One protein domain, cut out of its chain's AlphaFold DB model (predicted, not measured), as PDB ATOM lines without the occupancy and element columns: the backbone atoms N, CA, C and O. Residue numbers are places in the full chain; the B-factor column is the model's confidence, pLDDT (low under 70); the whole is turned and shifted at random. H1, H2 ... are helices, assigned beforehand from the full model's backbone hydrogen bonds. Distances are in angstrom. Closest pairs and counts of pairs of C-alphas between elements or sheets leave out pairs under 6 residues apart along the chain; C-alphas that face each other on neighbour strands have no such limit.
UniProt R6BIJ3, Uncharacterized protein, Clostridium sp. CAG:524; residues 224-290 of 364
ATOM      1  N   TYR A 224      22.954  15.970 -13.380       68.00
ATOM      2  CA  TYR A 224      22.119  17.041 -13.930       68.00
ATOM      3  C   TYR A 224      20.655  16.602 -13.967       68.00
ATOM      4  O   TYR A 224      20.363  15.420 -14.154       68.00
ATOM      5  N   SER A 225      19.726  17.545 -13.805       71.69
ATOM      6  CA  SER A 225      18.303  17.296 -14.050       71.69
ATOM      7  C   SER A 225      17.973  17.650 -15.492       71.69
ATOM      8  O   SER A 225      18.188  18.785 -15.907       71.69
ATOM      9  N   LYS A 226      17.409  16.713 -16.268       74.81
ATOM     10  CA  LYS A 226      17.017  16.988 -17.662       74.81
ATOM     11  C   LYS A 226      16.064  18.184 -17.755       74.81
ATOM     12  O   LYS A 226      16.250  19.041 -18.603       74.81
ATOM     13  N   VAL A 227      15.106  18.282 -16.831       80.06
ATOM     14  CA  VAL A 227      14.156  19.403 -16.771       80.06
ATOM     15  C   VAL A 227      14.874  20.730 -16.528       80.06
ATOM     16  O   VAL A 227      14.552  21.727 -17.174       80.06
ATOM     17  N   ASN A 228      15.855  20.752 -15.622       83.62
ATOM     18  CA  ASN A 228      16.642  21.958 -15.370       83.62
ATOM     19  C   ASN A 228      17.515  22.302 -16.575       83.62
ATOM     20  O   ASN A 228      17.513  23.451 -16.997       83.62
ATOM     21  N   VAL A 229      18.194  21.319 -17.168       86.06
ATOM     22  CA  VAL A 229      19.025  21.510 -18.361       86.06
ATOM     23  C   VAL A 229      18.202  22.050 -19.525       86.06
ATOM     24  O   VAL A 229      18.590  23.058 -20.103       86.06
ATOM     25  N   ASP A 230      17.039  21.468 -19.824       86.88
ATOM     26  CA  ASP A 230      16.167  21.924 -20.911       86.88
ATOM     27  C   ASP A 230      15.683  23.366 -20.667       86.88
ATOM     28  O   ASP A 230      15.677  24.204 -21.578       86.88
ATOM     29  N   LYS A 231      15.334  23.694 -19.415       89.50
ATOM     30  CA  LYS A 231      14.953  25.054 -19.010       89.50
ATOM     31  C   LYS A 231      16.118  26.034 -19.157       89.50
ATOM     32  O   LYS A 231      15.923  27.130 -19.679       89.50
ATOM     33  N   THR A 232      17.311  25.654 -18.718       91.12
ATOM     34  CA  THR A 232      18.516  26.483 -18.793       91.12
ATOM     35  C   THR A 232      18.941  26.715 -20.236       91.12
ATOM     36  O   THR A 232      19.150  27.857 -20.630       91.12
ATOM     37  N   ILE A 233      18.993  25.661 -21.053       91.94
ATOM     38  CA  ILE A 233      19.270  25.752 -22.490       91.94
ATOM     39  C   ILE A 233      18.269  26.693 -23.166       91.94
ATOM     40  O   ILE A 233      18.669  27.545 -23.956       91.94
ATOM     41  N   SER A 234      16.981  26.602 -22.818       90.50
ATOM     42  CA  SER A 234      15.956  27.495 -23.368       90.50
ATOM     43  C   SER A 234      16.234  28.966 -23.050       90.50
ATOM     44  O   SER A 234      16.132  29.794 -23.951       90.50
ATOM     45  N   LYS A 235      16.642  29.292 -21.812       92.44
ATOM     46  CA  LYS A 235      17.066  30.655 -21.444       92.44
ATOM     47  C   LYS A 235      18.258  31.106 -22.295       92.44
ATOM     48  O   LYS A 235      18.196  32.163 -22.913       92.44
ATOM     49  N   VAL A 236      19.303  30.273 -22.380       90.44
ATOM     50  CA  VAL A 236      20.532  30.596 -23.126       90.44
ATOM     51  C   VAL A 236      20.239  30.891 -24.597       90.44
ATOM     52  O   VAL A 236      20.759  31.851 -25.162       90.44
ATOM     53  N   LEU A 237      19.392  30.076 -25.231       88.88
ATOM     54  CA  LEU A 237      19.043  30.235 -26.642       88.88
ATOM     55  C   LEU A 237      18.107  31.424 -26.901       88.88
ATOM     56  O   LEU A 237      18.220  32.052 -27.955       88.88
ATOM     57  N   GLN A 238      17.202  31.742 -25.969       86.25
ATOM     58  CA  GLN A 238      16.323  32.915 -26.064       86.25
ATOM     59  C   GLN A 238      17.111  34.219 -25.943       86.25
ATOM     60  O   GLN A 238      16.934  35.115 -26.768       86.25
ATOM     61  N   ASP A 239      18.018  34.286 -24.971       84.12
ATOM     62  CA  ASP A 239      18.832  35.475 -24.709       84.12
ATOM     63  C   ASP A 239      20.053  35.564 -25.642       84.12
ATOM     64  O   ASP A 239      20.736  36.587 -25.677       84.12
ATOM     65  N   LYS A 240      20.333  34.501 -26.416       80.50
ATOM     66  CA  LYS A 240      21.560  34.329 -27.217       80.50
ATOM     67  C   LYS A 240      22.824  34.604 -26.391       80.50
ATOM     68  O   LYS A 240      23.781  35.202 -26.881       80.50
ATOM     69  N   GLY A 241      22.813  34.176 -25.131       84.06
ATOM     70  CA  GLY A 241      23.814  34.545 -24.134       84.06
ATOM     71  C   GLY A 241      23.547  33.913 -22.770       84.06
ATOM     72  O   GLY A 241      22.684  33.053 -22.629       84.06
ATOM     73  N   PHE A 242      24.309  34.322 -21.754       88.25
ATOM     74  CA  PHE A 242      24.308  33.681 -20.428       88.25
ATOM     75  C   PHE A 242      23.826  34.600 -19.296       88.25
ATOM     76  O   PHE A 242      23.938  34.236 -18.124       88.25
ATOM     77  N   ASP A 243      23.311  35.785 -19.627       83.44
ATOM     78  CA  ASP A 243      23.060  36.874 -18.670       83.44
ATOM     79  C   ASP A 243      22.096  36.475 -17.540       83.44
ATOM     80  O   ASP A 243      22.275  36.890 -16.397       83.44
ATOM     81  N   ASN A 244      21.122  35.604 -17.830       85.19
ATOM     82  CA  ASN A 244      20.079  35.171 -16.889       85.19
ATOM     83  C   ASN A 244      20.251  33.728 -16.376       85.19
ATOM     84  O   ASN A 244      19.274  33.075 -15.986       85.19
ATOM     85  N   VAL A 245      21.478  33.207 -16.409       87.88
ATOM     86  CA  VAL A 245      21.787  31.820 -16.041       87.88
ATOM     87  C   VAL A 245      22.848  31.781 -14.948       87.88
ATOM     88  O   VAL A 245      23.877  32.451 -15.071       87.88
ATOM     89  N   SER A 246      22.611  31.014 -13.880       87.75
ATOM     90  CA  SER A 246      23.583  30.849 -12.788       87.75
ATOM     91  C   SER A 246      24.725  29.906 -13.172       87.75
ATOM     92  O   SER A 246      24.607  29.100 -14.095       87.75
ATOM     93  N   ASP A 247      25.845  29.977 -12.454       82.44
ATOM     94  CA  ASP A 247      26.987  29.102 -12.735       82.44
ATOM     95  C   ASP A 247      26.663  27.631 -12.421       82.44
ATOM     96  O   ASP A 247      27.100  26.741 -13.147       82.44
ATOM     97  N   GLU A 248      25.827  27.355 -11.415       82.19
ATOM     98  CA  GLU A 248      25.321  26.004 -11.137       82.19
ATOM     99  C   GLU A 248      24.455  25.470 -12.283       82.19
ATOM    100  O   GLU A 248      24.615  24.318 -12.691       82.19
ATOM    101  N   GLU A 249      23.577  26.313 -12.842       86.06
ATOM    102  CA  GLU A 249      22.784  25.967 -14.024       86.06
ATOM    103  C   GLU A 249      23.699  25.662 -15.229       86.06
ATOM    104  O   GLU A 249      23.452  24.698 -15.956       86.06
ATOM    105  N   LEU A 250      24.785  26.424 -15.425       86.06
ATOM    106  CA  LEU A 250      25.759  26.188 -16.501       86.06
ATOM    107  C   LEU A 250      26.587  24.918 -16.295       86.06
ATOM    108  O   LEU A 250      26.878  24.231 -17.273       86.06
ATOM    109  N   ILE A 251      26.943  24.579 -15.055       80.44
ATOM    110  CA  ILE A 251      27.649  23.331 -14.732       80.44
ATOM    111  C   ILE A 251      26.758  22.118 -15.032       80.44
ATOM    112  O   ILE A 251      27.230  21.146 -15.625       80.44
ATOM    113  N   GLU A 252      25.465  22.170 -14.687       81.50
ATOM    114  CA  GLU A 252      24.514  21.110 -15.056       81.50
ATOM    115  C   GLU A 252      24.402  20.950 -16.579       81.50
ATOM    116  O   GLU A 252      24.431  19.825 -17.087       81.50
ATOM    117  N   VAL A 253      24.319  22.062 -17.321       84.75
ATOM    118  CA  VAL A 253      24.306  22.026 -18.791       84.75
ATOM    119  C   VAL A 253      25.614  21.460 -19.334       84.75
ATOM    120  O   VAL A 253      25.563  20.615 -20.222       84.75
ATOM    121  N   LEU A 254      26.767  21.852 -18.784       81.69
ATOM    122  CA  LEU A 254      28.074  21.341 -19.197       81.69
ATOM    123  C   LEU A 254      28.120  19.814 -19.078       81.69
ATOM    124  O   LEU A 254      28.442  19.140 -20.051       81.69
ATOM    125  N   HIS A 255      27.693  19.265 -17.940       77.25
ATOM    126  CA  HIS A 255      27.625  17.816 -17.736       77.25
ATOM    127  C   HIS A 255      26.697  17.100 -18.734       77.25
ATOM    128  O   HIS A 255      26.936  15.941 -19.084       77.25
ATOM    129  N   ALA A 256      25.625  17.761 -19.183       78.56
ATOM    130  CA  ALA A 256      24.706  17.198 -20.165       78.56
ATOM    131  C   ALA A 256      25.303  17.204 -21.581       78.56
ATOM    132  O   ALA A 256      25.268  16.174 -22.269       78.56
ATOM    133  N   VAL A 257      25.878  18.336 -22.002       80.50
ATOM    134  CA  VAL A 257      26.380  18.535 -23.370       80.50
ATOM    135  C   VAL A 257      27.757  17.910 -23.601       80.50
ATOM    136  O   VAL A 257      28.050  17.520 -24.729       80.50
ATOM    137  N   SER A 258      28.582  17.738 -22.562       74.38
ATOM    138  CA  SER A 258      29.943  17.213 -22.708       74.38
ATOM    139  C   SER A 258      29.971  15.695 -22.883       74.38
ATOM    140  O   SER A 258      29.309  14.936 -22.174       74.38
ATOM    141  N   GLU A 259      30.737  15.200 -23.856       58.25
ATOM    142  CA  GLU A 259      30.839  13.760 -24.137       58.25
ATOM    143  C   GLU A 259      31.669  13.002 -23.082       58.25
ATOM    144  O   GLU A 259      31.528  11.785 -22.948       58.25
ATOM    145  N   ASN A 260      32.484  13.702 -22.279       52.62
ATOM    146  CA  ASN A 260      33.386  13.094 -21.298       52.62
ATOM    147  C   ASN A 260      33.423  13.853 -19.947       52.62
ATOM    148  O   ASN A 260      34.342  14.639 -19.700       52.62
ATOM    149  N   PRO A 261      32.503  13.549 -19.008       48.28
ATOM    150  CA  PRO A 261      32.355  14.269 -17.734       48.28
ATOM    151  C   PRO A 261      33.596  14.241 -16.822       48.28
ATOM    152  O   PRO A 261      33.717  15.021 -15.881       48.28
ATOM    153  N   LYS A 262      34.528  13.298 -17.046       40.59
ATOM    154  CA  LYS A 262      35.742  13.135 -16.225       40.59
ATOM    155  C   LYS A 262      36.897  14.048 -16.640       40.59
ATOM    156  O   LYS A 262      37.778  14.272 -15.813       40.59
ATOM    157  N   ALA A 263      36.909  14.560 -17.871       40.88
ATOM    158  CA  ALA A 263      37.959  15.463 -18.345       40.88
ATOM    159  C   ALA A 263      37.798  16.893 -17.786       40.88
ATOM    160  O   ALA A 263      38.779  17.622 -17.649       40.88
ATOM    161  N   GLU A 264      36.582  17.269 -17.384       50.06
ATOM    162  CA  GLU A 264      36.211  18.658 -17.077       50.06
ATOM    163  C   GLU A 264      36.274  19.031 -15.595       50.06
ATOM    164  O   GLU A 264      36.216  20.212 -15.263       50.06
ATOM    165  N   LYS A 265      36.540  18.076 -14.688       46.44
ATOM    166  CA  LYS A 265      36.929  18.422 -13.305       46.44
ATOM    167  C   LYS A 265      38.154  19.350 -13.245       46.44
ATOM    168  O   LYS A 265      38.369  19.980 -12.217       46.44
ATOM    169  N   ASN A 266      38.918  19.443 -14.338       43.38
ATOM    170  CA  ASN A 266      40.079  20.315 -14.496       43.38
ATOM    171  C   ASN A 266      39.803  21.596 -15.318       43.38
ATOM    172  O   ASN A 266      40.725  22.384 -15.505       43.38
ATOM    173  N   GLN A 267      38.575  21.827 -15.803       46.53
ATOM    174  CA  GLN A 267      38.168  23.041 -16.538       46.53
ATOM    175  C   GLN A 267      37.286  23.974 -15.690       46.53
ATOM    176  O   GLN A 267      36.459  24.719 -16.202       46.53
ATOM    177  N   SER A 268      37.487  23.988 -14.372       47.19
ATOM    178  CA  SER A 268      36.768  24.847 -13.426       47.19
ATOM    179  C   SER A 268      37.191  26.328 -13.482       47.19
ATOM    180  O   SER A 268      37.329  26.961 -12.436       47.19
ATOM    181  N   ASN A 269      37.430  26.889 -14.671       56.62
ATOM    182  CA  ASN A 269      37.537  28.338 -14.834       56.62
ATOM    183  C   ASN A 269      36.178  28.872 -15.281       56.62
ATOM    184  O   ASN A 269      35.746  28.607 -16.399       56.62
ATOM    185  N   LEU A 270      35.517  29.636 -14.411       54.22
ATOM    186  CA  LEU A 270      34.182  30.215 -14.624       54.22
ATOM    187  C   LEU A 270      34.067  31.002 -15.943       54.22
ATOM    188  O   LEU A 270      33.038  30.950 -16.609       54.22
ATOM    189  N   GLU A 271      35.151  31.650 -16.382       57.34
ATOM    190  CA  GLU A 271      35.215  32.350 -17.676       57.34
ATOM    191  C   GLU A 271      35.043  31.416 -18.886       57.34
ATOM    192  O   GLU A 271      34.483  31.823 -19.902       57.34
ATOM    193  N   SER A 272      35.453  30.145 -18.788       64.62
ATOM    194  CA  SER A 272      35.253  29.177 -19.876       64.62
ATOM    195  C   SER A 272      33.801  28.706 -20.011       64.62
ATOM    196  O   SER A 272      33.387  28.361 -21.121       64.62
ATOM    197  N   LEU A 273      33.002  28.765 -18.935       71.81
ATOM    198  CA  LEU A 273      31.575  28.414 -18.966       71.81
ATOM    199  C   LEU A 273      30.744  29.457 -19.720       71.81
ATOM    200  O   LEU A 273      29.777  29.111 -20.388       71.81
ATOM    201  N   ARG A 274      31.129  30.735 -19.656       84.00
ATOM    202  CA  ARG A 274      30.424  31.848 -20.319       84.00
ATOM    203  C   ARG A 274      31.079  32.214 -21.649       84.00
ATOM    204  O   ARG A 274      31.304  33.383 -21.947       84.00
ATOM    205  N   SER A 275      31.414  31.200 -22.440       83.25
ATOM    206  CA  SER A 275      32.154  31.358 -23.691       83.25
ATOM    207  C   SER A 275      31.295  31.073 -24.921       83.25
ATOM    208  O   SER A 275      30.337  30.296 -24.882       83.25
ATOM    209  N   THR A 276      31.697  31.639 -26.062       84.06
ATOM    210  CA  THR A 276      31.147  31.275 -27.380       84.06
ATOM    211  C   THR A 276      31.255  29.770 -27.638       84.06
ATOM    212  O   THR A 276      30.367  29.188 -28.253       84.06
ATOM    213  N   TYR A 277      32.302  29.124 -27.114       83.25
ATOM    214  CA  TYR A 277      32.480  27.676 -27.196       83.25
ATOM    215  C   TYR A 277      31.391  26.907 -26.431       83.25
ATOM    216  O   TYR A 277      30.804  25.976 -26.975       83.25
ATOM    217  N   MET A 278      31.047  27.327 -25.209       85.31
ATOM    218  CA  MET A 278      29.939  26.721 -24.463       85.31
ATOM    219  C   MET A 278      28.602  26.911 -25.193       85.31
ATOM    220  O   MET A 278      27.818  25.970 -25.324       85.31
ATOM    221  N   TYR A 279      28.362  28.105 -25.741       87.81
ATOM    222  CA  TYR A 279      27.158  28.391 -26.527       87.81
ATOM    223  C   TYR A 279      27.068  27.495 -27.772       87.81
ATOM    224  O   TYR A 279      26.008  26.955 -28.094       87.81
ATOM    225  N   GLN A 280      28.205  27.269 -28.432       88.06
ATOM    226  CA  GLN A 280      28.328  26.343 -29.548       88.06
ATOM    227  C   GLN A 280      28.012  24.897 -29.134       88.06
ATOM    228  O   GLN A 280      27.233  24.240 -29.821       88.06
ATOM    229  N   MET A 281      28.556  24.406 -28.014       87.75
ATOM    230  CA  MET A 281      28.257  23.054 -27.519       87.75
ATOM    231  C   MET A 281      26.767  22.865 -27.216       87.75
ATOM    232  O   MET A 281      26.194  21.837 -27.575       87.75
ATOM    233  N   ILE A 282      26.121  23.870 -26.616       90.25
ATOM    234  CA  ILE A 282      24.674  23.863 -26.363       90.25
ATOM    235  C   ILE A 282      23.894  23.770 -27.677       90.25
ATOM    236  O   ILE A 282      23.005  22.927 -27.804       90.25
ATOM    237  N   LEU A 283      24.233  24.598 -28.668       90.56
ATOM    238  CA  LEU A 283      23.574  24.569 -29.974       90.56
ATOM    239  C   LEU A 283      23.763  23.231 -30.689       90.56
ATOM    240  O   LEU A 283      22.792  22.703 -31.224       90.56
ATOM    241  N   ILE A 284      24.969  22.657 -30.663       90.19
ATOM    242  CA  ILE A 284      25.242  21.324 -31.221       90.19
ATOM    243  C   ILE A 284      24.379  20.271 -30.521       90.19
ATOM    244  O   ILE A 284      23.742  19.459 -31.191       90.19
ATOM    245  N   TYR A 285      24.332  20.290 -29.186       88.94
ATOM    246  CA  TYR A 285      23.516  19.362 -28.409       88.94
ATOM    247  C   TYR A 285      22.041  19.457 -28.810       88.94
ATOM    248  O   TYR A 285      21.448  18.440 -29.162       88.94
ATOM    249  N   VAL A 286      21.461  20.659 -28.843       90.19
ATOM    250  CA  VAL A 286      20.056  20.853 -29.238       90.19
ATOM    251  C   VAL A 286      19.816  20.413 -30.679       90.19
ATOM    252  O   VAL A 286      18.870  19.676 -30.948       90.19
ATOM    253  N   ALA A 287      20.702  20.792 -31.598       89.44
ATOM    254  CA  ALA A 287      20.586  20.469 -33.012       89.44
ATOM    255  C   ALA A 287      20.644  18.955 -33.287       89.44
ATOM    256  O   ALA A 287      19.918  18.461 -34.145       89.44
ATOM    257  N   LYS A 288      21.461  18.202 -32.533       88.25
ATOM    258  CA  LYS A 288      21.546  16.730 -32.622       88.25
ATOM    259  C   LYS A 288      20.306  16.017 -32.061       88.25
ATOM    260  O   LYS A 288      20.077  14.862 -32.413       88.25
ATOM    261  N   HIS A 289      19.524  16.678 -31.204       84.31
ATOM    262  CA  HIS A 289      18.332  16.109 -30.560       84.31
ATOM    263  C   HIS A 289      17.004  16.601 -31.166       84.31
ATOM    264  O   HIS A 289      15.945  16.121 -30.763       84.31
ATOM    265  N   ASP A 290      17.044  17.517 -32.137       85.44
ATOM    266  CA  ASP A 290      15.876  17.993 -32.881       85.44
ATOM    267  C   ASP A 290      15.787  17.314 -34.257       85.44
ATOM    268  O   ASP A 290      16.651  17.502 -35.117       85.44
TER     269      ASP A 290
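This is residues 224 to 290 of the 364 residues of an uncharacterized protein of Clostridium sp. CAG:524 (UniProt R6BIJ3). Three helices, H1, H2 and H4, are set as a triangle and steeply crossed to one another, with H2 touching both of the others and H1 and H4 meeting more thinly. The short helix H3 packs on H2, and between H2 and H3 a long loop, residues 258 to 269, swings wide at the far end of the domain from H1. The printed part has 67 residues with four named helices, H1, H2, H3 and H4 in chain order, and no named strand; its class is all helix. It is compact, with a radius of gyration of the C-alphas of 10.9 A, and rounded, spanning 29 by 24 by 21 A.

Start at H1, residues 226 to 239, one of the two longest helices. With residues 228 to 233 alone it touches H2, residues 247 to 257; their closest C-alphas, those of Val 229 and Val 253, are 5.3 A apart, and their lines are about perpendicular at 73 degrees. With residues 233 to 237 alone H1 only just touches residues 279 to 283 of H4, which is residues 276 to 289: 3 pairs of C-alphas lie within 8 A, the closest being Ile 233 and Ile 282 at 6.9 A. H1 and H4 run opposite ways at a steep tilt of 59 degrees. H2 is the hub, touching three helices. It touches H4, closest at the C-alphas of Val 257 and Tyr 285, 5.9 A apart, and the two run the same way at a steep tilt of 48 degrees. H2 also touches H3, residues 270 to 273, with the C-alphas of Leu 250 and Leu 273 closest at 6.7 A. H3 and H4 are close but not clearly touching, with the C-alphas of Ser 272 and Met 278 closest at 7.4 A, while H1 and H3 are apart. In H1, H2 and H4 every O i to N i+4 pair is within hydrogen-bond range; H3 is too short for such a pair, and its 1 O i to N i+3 pair is within range.

Find C-alpha 226 at (17.017, 16.988, -17.662); from there H1 runs 19.9 A to Asp 239. H2 begins at C-alpha 247, at (26.987, 29.102, -12.735), and runs 15.0 A to Val 257. H3, from Leu 270 to Leu 273, measures 5.4 A. H4 runs 20.1 A from Thr 276 to C-alpha 289 at (18.332, 16.109, -30.560).

Look to Asn 266 and Asp 290 for the two C-alphas farthest apart, 30.5 A. The printed part has no cut. The link from H2 to H3 is long, with 12 residues; that from H1 to H2 is short, with 7; that from H3 to H4 is tight, with 2. The mean pLDDT of the printed part is 77.4, and the B-factor column falls under 70 at residue 224 and residues 259 to 272.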